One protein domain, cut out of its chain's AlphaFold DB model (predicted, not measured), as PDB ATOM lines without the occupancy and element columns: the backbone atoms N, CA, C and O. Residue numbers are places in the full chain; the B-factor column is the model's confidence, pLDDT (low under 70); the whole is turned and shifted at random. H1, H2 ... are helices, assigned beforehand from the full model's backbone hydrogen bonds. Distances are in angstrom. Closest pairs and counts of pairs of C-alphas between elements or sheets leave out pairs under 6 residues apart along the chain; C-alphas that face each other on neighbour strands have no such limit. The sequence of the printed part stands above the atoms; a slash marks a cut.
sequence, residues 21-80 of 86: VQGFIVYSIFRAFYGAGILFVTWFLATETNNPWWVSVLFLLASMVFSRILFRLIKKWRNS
ATOM      1  N   VAL A  21     186.686 208.019 202.773       77.31
ATOM      2  CA  VAL A  21     187.172 206.683 203.147       77.31
ATOM      3  C   VAL A  21     186.072 205.642 202.983       77.31
ATOM      4  O   VAL A  21     186.319 204.541 202.496       77.31
ATOM      5  N   GLN A  22     184.824 206.002 203.289       73.06
ATOM      6  CA  GLN A  22     183.695 205.125 203.002       73.06
ATOM      7  C   GLN A  22     183.536 204.877 201.491       73.06
ATOM      8  O   GLN A  22     183.302 203.739 201.083       73.06
ATOM      9  N   GLY A  23     183.683 205.920 200.665       77.50
ATOM     10  CA  GLY A  23     183.698 205.787 199.207       77.50
ATOM     11  C   GLY A  23     184.831 204.877 198.732       77.50
ATOM     12  O   GLY A  23     184.597 203.995 197.911       77.50
ATOM     13  N   PHE A  24     186.022 205.018 199.318       83.44
ATOM     14  CA  PHE A  24     187.189 204.193 199.011       83.44
ATOM     15  C   PHE A  24     186.995 202.716 199.377       83.44
ATOM     16  O   PHE A  24     187.336 201.842 198.589       83.44
ATOM     17  N   ILE A  25     186.391 202.415 200.529       80.62
ATOM     18  CA  ILE A  25     186.087 201.039 200.954       80.62
ATOM     19  C   ILE A  25     185.094 200.382 199.995       80.62
ATOM     20  O   ILE A  25     185.299 199.245 199.571       80.62
ATOM     21  N   VAL A  26     184.034 201.104 199.619       76.88
ATOM     22  CA  VAL A  26     183.067 200.619 198.629       76.88
ATOM     23  C   VAL A  26     183.765 200.416 197.286       76.88
ATOM     24  O   VAL A  26     183.704 199.321 196.740       76.88
ATOM     25  N   TYR A  27     184.504 201.410 196.798       78.56
ATOM     26  CA  TYR A  27     185.272 201.323 195.556       78.56
ATOM     27  C   TYR A  27     186.255 200.145 195.553       78.56
ATOM     28  O   TYR A  27     186.342 199.431 194.560       78.56
ATOM     29  N   SER A  28     186.948 199.884 196.663       82.81
ATOM     30  CA  SER A  28     187.899 198.778 196.794       82.81
ATOM     31  C   SER A  28     187.208 197.418 196.725       82.81
ATOM     32  O   SER A  28     187.691 196.516 196.045       82.81
ATOM     33  N   ILE A  29     186.068 197.270 197.403       79.81
ATOM     34  CA  ILE A  29     185.256 196.051 197.362       79.81
ATOM     35  C   ILE A  29     184.731 195.845 195.938       79.81
ATOM     36  O   ILE A  29     184.962 194.794 195.350       79.81
ATOM     37  N   PHE A  30     184.119 196.866 195.335       78.25
ATOM     38  CA  PHE A  30     183.673 196.813 193.941       78.25
ATOM     39  C   PHE A  30     184.820 196.449 192.999       78.25
ATOM     40  O   PHE A  30     184.694 195.525 192.213       78.25
ATOM     41  N   ARG A  31     185.980 197.096 193.097       82.75
ATOM     42  CA  ARG A  31     187.120 196.809 192.223       82.75
ATOM     43  C   ARG A  31     187.622 195.373 192.369       82.75
ATOM     44  O   ARG A  31     187.942 194.753 191.360       82.75
ATOM     45  N   ALA A  32     187.652 194.838 193.586       82.19
ATOM     46  CA  ALA A  32     188.040 193.453 193.828       82.19
ATOM     47  C   ALA A  32     187.018 192.468 193.236       82.19
ATOM     48  O   ALA A  32     187.408 191.561 192.510       82.19
ATOM     49  N   PHE A  33     185.719 192.673 193.474       80.75
ATOM     50  CA  PHE A  33     184.670 191.773 192.981       80.75
ATOM     51  C   PHE A  33     184.427 191.890 191.474       80.75
ATOM     52  O   PHE A  33     184.263 190.874 190.810       80.75
ATOM     53  N   TYR A  34     184.436 193.097 190.910       69.50
ATOM     54  CA  TYR A  34     184.260 193.317 189.473       69.50
ATOM     55  C   TYR A  34     185.517 192.937 188.696       69.50
ATOM     56  O   TYR A  34     185.409 192.312 187.650       69.50
ATOM     57  N   GLY A  35     186.707 193.260 189.211       79.75
ATOM     58  CA  GLY A  35     187.968 192.861 188.590       79.75
ATOM     59  C   GLY A  35     188.149 191.345 188.596       79.75
ATOM     60  O   GLY A  35     188.388 190.758 187.544       79.75
ATOM     61  N   ALA A  36     187.960 190.700 189.751       81.00
ATOM     62  CA  ALA A  36     188.007 189.243 189.838       81.00
ATOM     63  C   ALA A  36     186.864 188.594 189.049       81.00
ATOM     64  O   ALA A  36     187.089 187.605 188.367       81.00
ATOM     65  N   GLY A  37     185.661 189.172 189.089       79.19
ATOM     66  CA  GLY A  37     184.494 188.683 188.362       79.19
ATOM     67  C   GLY A  37     184.673 188.740 186.848       79.19
ATOM     68  O   GLY A  37     184.398 187.751 186.185       79.19
ATOM     69  N   ILE A  38     185.188 189.843 186.293       78.69
ATOM     70  CA  ILE A  38     185.497 189.941 184.859       78.69
ATOM     71  C   ILE A  38     186.571 188.926 184.495       78.69
ATOM     72  O   ILE A  38     186.369 188.167 183.558       78.69
ATOM     73  N   LEU A  39     187.667 188.851 185.254       83.88
ATOM     74  CA  LEU A  39     188.744 187.903 184.969       83.88
ATOM     75  C   LEU A  39     188.239 186.452 184.985       83.88
ATOM     76  O   LEU A  39     188.578 185.662 184.109       83.88
ATOM     77  N   PHE A  40     187.363 186.139 185.937       79.12
ATOM     78  CA  PHE A  40     186.707 184.847 186.053       79.12
ATOM     79  C   PHE A  40     185.752 184.582 184.885       79.12
ATOM     80  O   PHE A  40     185.809 183.511 184.296       79.12
ATOM     81  N   VAL A  41     184.925 185.559 184.496       72.31
ATOM     82  CA  VAL A  41     183.994 185.456 183.360       72.31
ATOM     83  C   VAL A  41     184.741 185.298 182.046       72.31
ATOM     84  O   VAL A  41     184.363 184.456 181.244       72.31
ATOM     85  N   THR A  42     185.793 186.078 181.804       79.69
ATOM     86  CA  THR A  42     186.571 185.999 180.564       79.69
ATOM     87  C   THR A  42     187.327 184.680 180.485       79.69
ATOM     88  O   THR A  42     187.335 184.055 179.429       79.69
ATOM     89  N   TRP A  43     187.899 184.221 181.602       77.44
ATOM     90  CA  TRP A  43     188.503 182.895 181.681       77.44
ATOM     91  C   TRP A  43     187.470 181.800 181.402       77.44
ATOM     92  O   TRP A  43     187.743 180.898 180.621       77.44
ATOM     93  N   PHE A  44     186.258 181.920 181.947       71.38
ATOM     94  CA  PHE A  44     185.182 180.956 181.728       71.38
ATOM     95  C   PHE A  44     184.657 180.965 180.280       71.38
ATOM     96  O   PHE A  44     184.475 179.911 179.682       71.38
ATOM     97  N   LEU A  45     184.473 182.147 179.687       72.06
ATOM     98  CA  LEU A  45     184.024 182.326 178.302       72.06
ATOM     99  C   LEU A  45     185.066 181.826 177.293       72.06
ATOM    100  O   LEU A  45     184.710 181.290 176.250       72.06
ATOM    101  N   ALA A  46     186.349 181.979 177.621       71.62
ATOM    102  CA  ALA A  46     187.440 181.382 176.864       71.62
ATOM    103  C   ALA A  46     187.532 179.856 177.054       71.62
ATOM    104  O   ALA A  46     188.123 179.184 176.213       71.62
ATOM    105  N   THR A  47     186.970 179.314 178.140       71.12
ATOM    106  CA  THR A  47     187.129 177.905 178.535       71.12
ATOM    107  C   THR A  47     185.976 177.001 178.075       71.12
ATOM    108  O   THR A  47     186.232 175.826 177.831       71.12
ATOM    109  N   GLU A  48     184.742 177.490 177.880       57.47
ATOM    110  CA  GLU A  48     183.618 176.622 177.476       57.47
ATOM    111  C   GLU A  48     182.648 177.218 176.443       57.47
ATOM    112  O   GLU A  48     181.809 178.073 176.721       57.47
ATOM    113  N   THR A  49     182.652 176.614 175.258       57.06
ATOM    114  CA  THR A  49     181.612 176.655 174.221       57.06
ATOM    115  C   THR A  49     180.335 175.861 174.581       57.06
ATOM    116  O   THR A  49     179.663 175.346 173.685       57.06
ATOM    117  N   ASN A  50     179.956 175.718 175.860       59.72
ATOM    118  CA  ASN A  50     178.742 174.979 176.238       59.72
ATOM    119  C   ASN A  50     178.096 175.466 177.556       59.72
ATOM    120  O   ASN A  50     178.422 175.024 178.644       59.72
ATOM    121  N   ASN A  51     177.151 176.404 177.423       60.59
ATOM    122  CA  ASN A  51     176.064 176.742 178.358       60.59
ATOM    123  C   ASN A  51     176.333 176.640 179.887       60.59
ATOM    124  O   ASN A  51     175.986 175.635 180.516       60.59
ATOM    125  N   PRO A  52     176.818 177.716 180.539       65.44
ATOM    126  CA  PRO A  52     177.252 177.625 181.923       65.44
ATOM    127  C   PRO A  52     176.207 178.053 182.962       65.44
ATOM    128  O   PRO A  52     175.847 179.223 183.097       65.44
ATOM    129  N   TRP A  53     175.828 177.095 183.813       66.31
ATOM    130  CA  TRP A  53     175.041 177.266 185.050       66.31
ATOM    131  C   TRP A  53     175.700 178.215 186.076       66.31
ATOM    132  O   TRP A  53     175.058 178.746 186.984       66.31
ATOM    133  N   TRP A  54     176.993 178.493 185.908       63.16
ATOM    134  CA  TRP A  54     177.766 179.394 186.760       63.16
ATOM    135  C   TRP A  54     177.410 180.872 186.591       63.16
ATOM    136  O   TRP A  54     177.625 181.648 187.523       63.16
ATOM    137  N   VAL A  55     176.797 181.269 185.470       70.19
ATOM    138  CA  VAL A  55     176.277 182.637 185.302       70.19
ATOM    139  C   VAL A  55     175.196 182.918 186.343       70.19
ATOM    140  O   VAL A  55     175.167 184.002 186.922       70.19
ATOM    141  N   SER A  56     174.361 181.926 186.661       74.81
ATOM    142  CA  SER A  56     173.352 182.040 187.715       74.81
ATOM    143  C   SER A  56     173.984 182.191 189.103       74.81
ATOM    144  O   SER A  56     173.517 183.009 189.893       74.81
ATOM    145  N   VAL A  57     175.076 181.472 189.397       75.06
ATOM    146  CA  VAL A  57     175.817 181.590 190.670       75.06
ATOM    147  C   VAL A  57     176.499 182.954 190.791       75.06
ATOM    148  O   VAL A  57     176.399 183.601 191.833       75.06
ATOM    149  N   LEU A  58     177.136 183.434 189.720       75.12
ATOM    150  CA  LEU A  58     177.760 184.755 189.681       75.12
ATOM    151  C   LEU A  58     176.720 185.873 189.790       75.12
ATOM    152  O   LEU A  58     176.942 186.845 190.507       75.12
ATOM    153  N   PHE A  59     175.567 185.717 189.137       72.94
ATOM    154  CA  PHE A  59     174.441 186.636 189.255       72.94
ATOM    155  C   PHE A  59     173.904 186.681 190.688       72.94
ATOM    156  O   PHE A  59     173.649 187.765 191.212       72.94
ATOM    157  N   LEU A  60     173.795 185.533 191.364       80.56
ATOM    158  CA  LEU A  60     173.424 185.486 192.779       80.56
ATOM    159  C   LEU A  60     174.447 186.212 193.659       80.56
ATOM    160  O   LEU A  60     174.063 187.022 194.504       80.56
ATOM    161  N   LEU A  61     175.739 185.951 193.449       75.12
ATOM    162  CA  LEU A  61     176.821 186.586 194.202       75.12
ATOM    163  C   LEU A  61     176.826 188.103 193.986       75.12
ATOM    164  O   LEU A  61     176.895 188.869 194.950       75.12
ATOM    165  N   ALA A  62     176.666 188.536 192.735       73.31
ATOM    166  CA  ALA A  62     176.536 189.939 192.374       73.31
ATOM    167  C   ALA A  62     175.307 190.569 193.041       73.31
ATOM    168  O   ALA A  62     175.433 191.618 193.664       73.31
ATOM    169  N   SER A  63     174.146 189.914 192.997       74.44
ATOM    170  CA  SER A  63     172.903 190.413 193.597       74.44
ATOM    171  C   SER A  63     172.996 190.530 195.126       74.44
ATOM    172  O   SER A  63     172.547 191.516 195.719       74.44
ATOM    173  N   MET A  64     173.679 189.588 195.785       77.25
ATOM    174  CA  MET A  64     173.898 189.610 197.234       77.25
ATOM    175  C   MET A  64     174.831 190.754 197.664       77.25
ATOM    176  O   MET A  64     174.573 191.434 198.665       77.25
ATOM    177  N   VAL A  65     175.896 191.003 196.893       78.38
ATOM    178  CA  VAL A  65     176.803 192.143 197.102       78.38
ATOM    179  C   VAL A  65     176.078 193.461 196.818       78.38
ATOM    180  O   VAL A  65     176.146 194.392 197.625       78.38
ATOM    181  N   PHE A  66     175.318 193.521 195.725       78.19
ATOM    182  CA  PHE A  66     174.586 194.709 195.298       78.19
ATOM    183  C   PHE A  66     173.551 195.143 196.340       78.19
ATOM    184  O   PHE A  66     173.526 196.308 196.738       78.19
ATOM    185  N   SER A  67     172.768 194.199 196.871       76.50
ATOM    186  CA  SER A  67     171.754 194.483 197.891       76.50
ATOM    187  C   SER A  67     172.367 195.061 199.174       76.50
ATOM    188  O   SER A  67     171.896 196.079 199.688       76.50
ATOM    189  N   ARG A  68     173.490 194.500 199.657       75.44
ATOM    190  CA  ARG A  68     174.181 195.019 200.857       75.44
ATOM    191  C   ARG A  68     174.743 196.423 200.665       75.44
ATOM    192  O   ARG A  68     174.726 197.214 201.612       75.44
ATOM    193  N   ILE A  69     175.256 196.738 199.479       76.12
ATOM    194  CA  ILE A  69     175.767 198.077 199.189       76.12
ATOM    195  C   ILE A  69     174.638 199.089 199.038       76.12
ATOM    196  O   ILE A  69     174.715 200.164 199.636       76.12
ATOM    197  N   LEU A  70     173.586 198.749 198.296       75.19
ATOM    198  CA  LEU A  70     172.478 199.661 198.046       75.19
ATOM    199  C   LEU A  70     171.764 200.013 199.357       75.19
ATOM    200  O   LEU A  70     171.520 201.184 199.645       75.19
ATOM    201  N   PHE A  71     171.543 199.018 200.220       71.38
ATOM    202  CA  PHE A  71     170.923 199.228 201.527       71.38
ATOM    203  C   PHE A  71     171.778 200.107 202.449       71.38
ATOM    204  O   PHE A  71     171.254 200.948 203.180       71.38
ATOM    205  N   ARG A  72     173.110 199.963 202.396       67.75
ATOM    206  CA  ARG A  72     174.040 200.836 203.131       67.75
ATOM    207  C   ARG A  72     174.042 202.269 202.598       67.75
ATOM    208  O   ARG A  72     174.107 203.191 203.406       67.75
ATOM    209  N   LEU A  73     173.953 202.463 201.282       69.31
ATOM    210  CA  LEU A  73     173.872 203.791 200.663       69.31
ATOM    211  C   LEU A  73     172.568 204.501 201.037       69.31
ATOM    212  O   LEU A  73     172.615 205.615 201.552       69.31
ATOM    213  N   ILE A  74     171.426 203.827 200.898       75.56
ATOM    214  CA  ILE A  74     170.111 204.387 201.244       75.56
ATOM    215  C   ILE A  74     170.022 204.689 202.746       75.56
ATOM    216  O   ILE A  74     169.583 205.768 203.143       75.56
ATOM    217  N   LYS A  75     170.491 203.776 203.610       63.16
ATOM    218  CA  LYS A  75     170.507 204.003 205.064       63.16
ATOM    219  C   LYS A  75     171.407 205.177 205.457       63.16
ATOM    220  O   LYS A  75     171.081 205.890 206.400       63.16
ATOM    221  N   LYS A  76     172.511 205.395 204.737       63.22
ATOM    222  CA  LYS A  76     173.377 206.561 204.933       63.22
ATOM    223  C   LYS A  76     172.686 207.862 204.525       63.22
ATOM    224  O   LYS A  76     172.821 208.840 205.243       63.22
ATOM    225  N   TRP A  77     171.945 207.871 203.420       56.72
ATOM    226  CA  TRP A  77     171.253 209.074 202.943       56.72
ATOM    227  C   TRP A  77     170.109 209.478 203.879       56.72
ATOM    228  O   TRP A  77     170.008 210.639 204.261       56.72
ATOM    229  N   ARG A  78     169.324 208.504 204.354       56.84
ATOM    230  CA  ARG A  78     168.207 208.760 205.276       56.84
ATOM    231  C   ARG A  78     168.639 209.294 206.647       56.84
ATOM    232  O   ARG A  78     167.878 210.011 207.278       56.84
ATOM    233  N   ASN A  79     169.843 208.956 207.110       55.62
ATOM    234  CA  ASN A  79     170.361 209.463 208.386       55.62
ATOM    235  C   ASN A  79     170.914 210.897 208.275       55.62
ATOM    236  O   ASN A  79     171.087 211.564 209.289       55.62
ATOM    237  N   SER A  80     171.194 211.375 207.056       54.34
ATOM    238  CA  SER A  80     171.589 212.767 206.813       54.34
ATOM    239  C   SER A  80     170.379 213.707 206.767       54.34
ATOM    240  O   SER A  80     170.477 214.842 207.225       54.34
TER     241      SER A  80
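What this domain is: This is residues 21 to 80 of the 86 residues of an uncharacterized protein of Euryarchaeota archaeon (UniProt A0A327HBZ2). Two long helices, H1 then H2, run side by side in opposite ways as a narrow, loosely closed U, with residues 48 to 53 making the bend. Residues 45 to 51 stick out at the bend and residues 74 to 80 at the far end of H2. The printed part has 60 residues, is all helix with no named strand, and is a loose rod of 50 by 20 by 8 A with a radius of gyration of the C-alphas of 14.8 A.

Where its parts are: Find C-alpha 21 at (187.172, 206.683, 203.147); from there H1, residues 21 to 47, runs 37.9 A to C-alpha 47 at (187.129, 177.905, 178.535). H2, residues 54 to 80, runs 39.4 A and ends at C-alpha 80 at (171.589, 212.767, 206.813).

How they stand to each other: H1 and H2 are close but not clearly touching; look at their closest C-alphas, those of Val 26 and Ile 69, 7.8 A apart. They stand at a shallow tilt of 13 degrees, opposite ways. Every O i to N i+4 pair is within hydrogen-bond range in H1, and 22 of 23 in H2.

The domain as a whole: The C-alphas of Thr 49 and Ser 80, the two farthest apart, are 49.7 A apart. The printed part has no cut, and the link from H1 to H2 is short. The pLDDT is under 70 at 16 residues, among them 48 to 54 and 75 to 80.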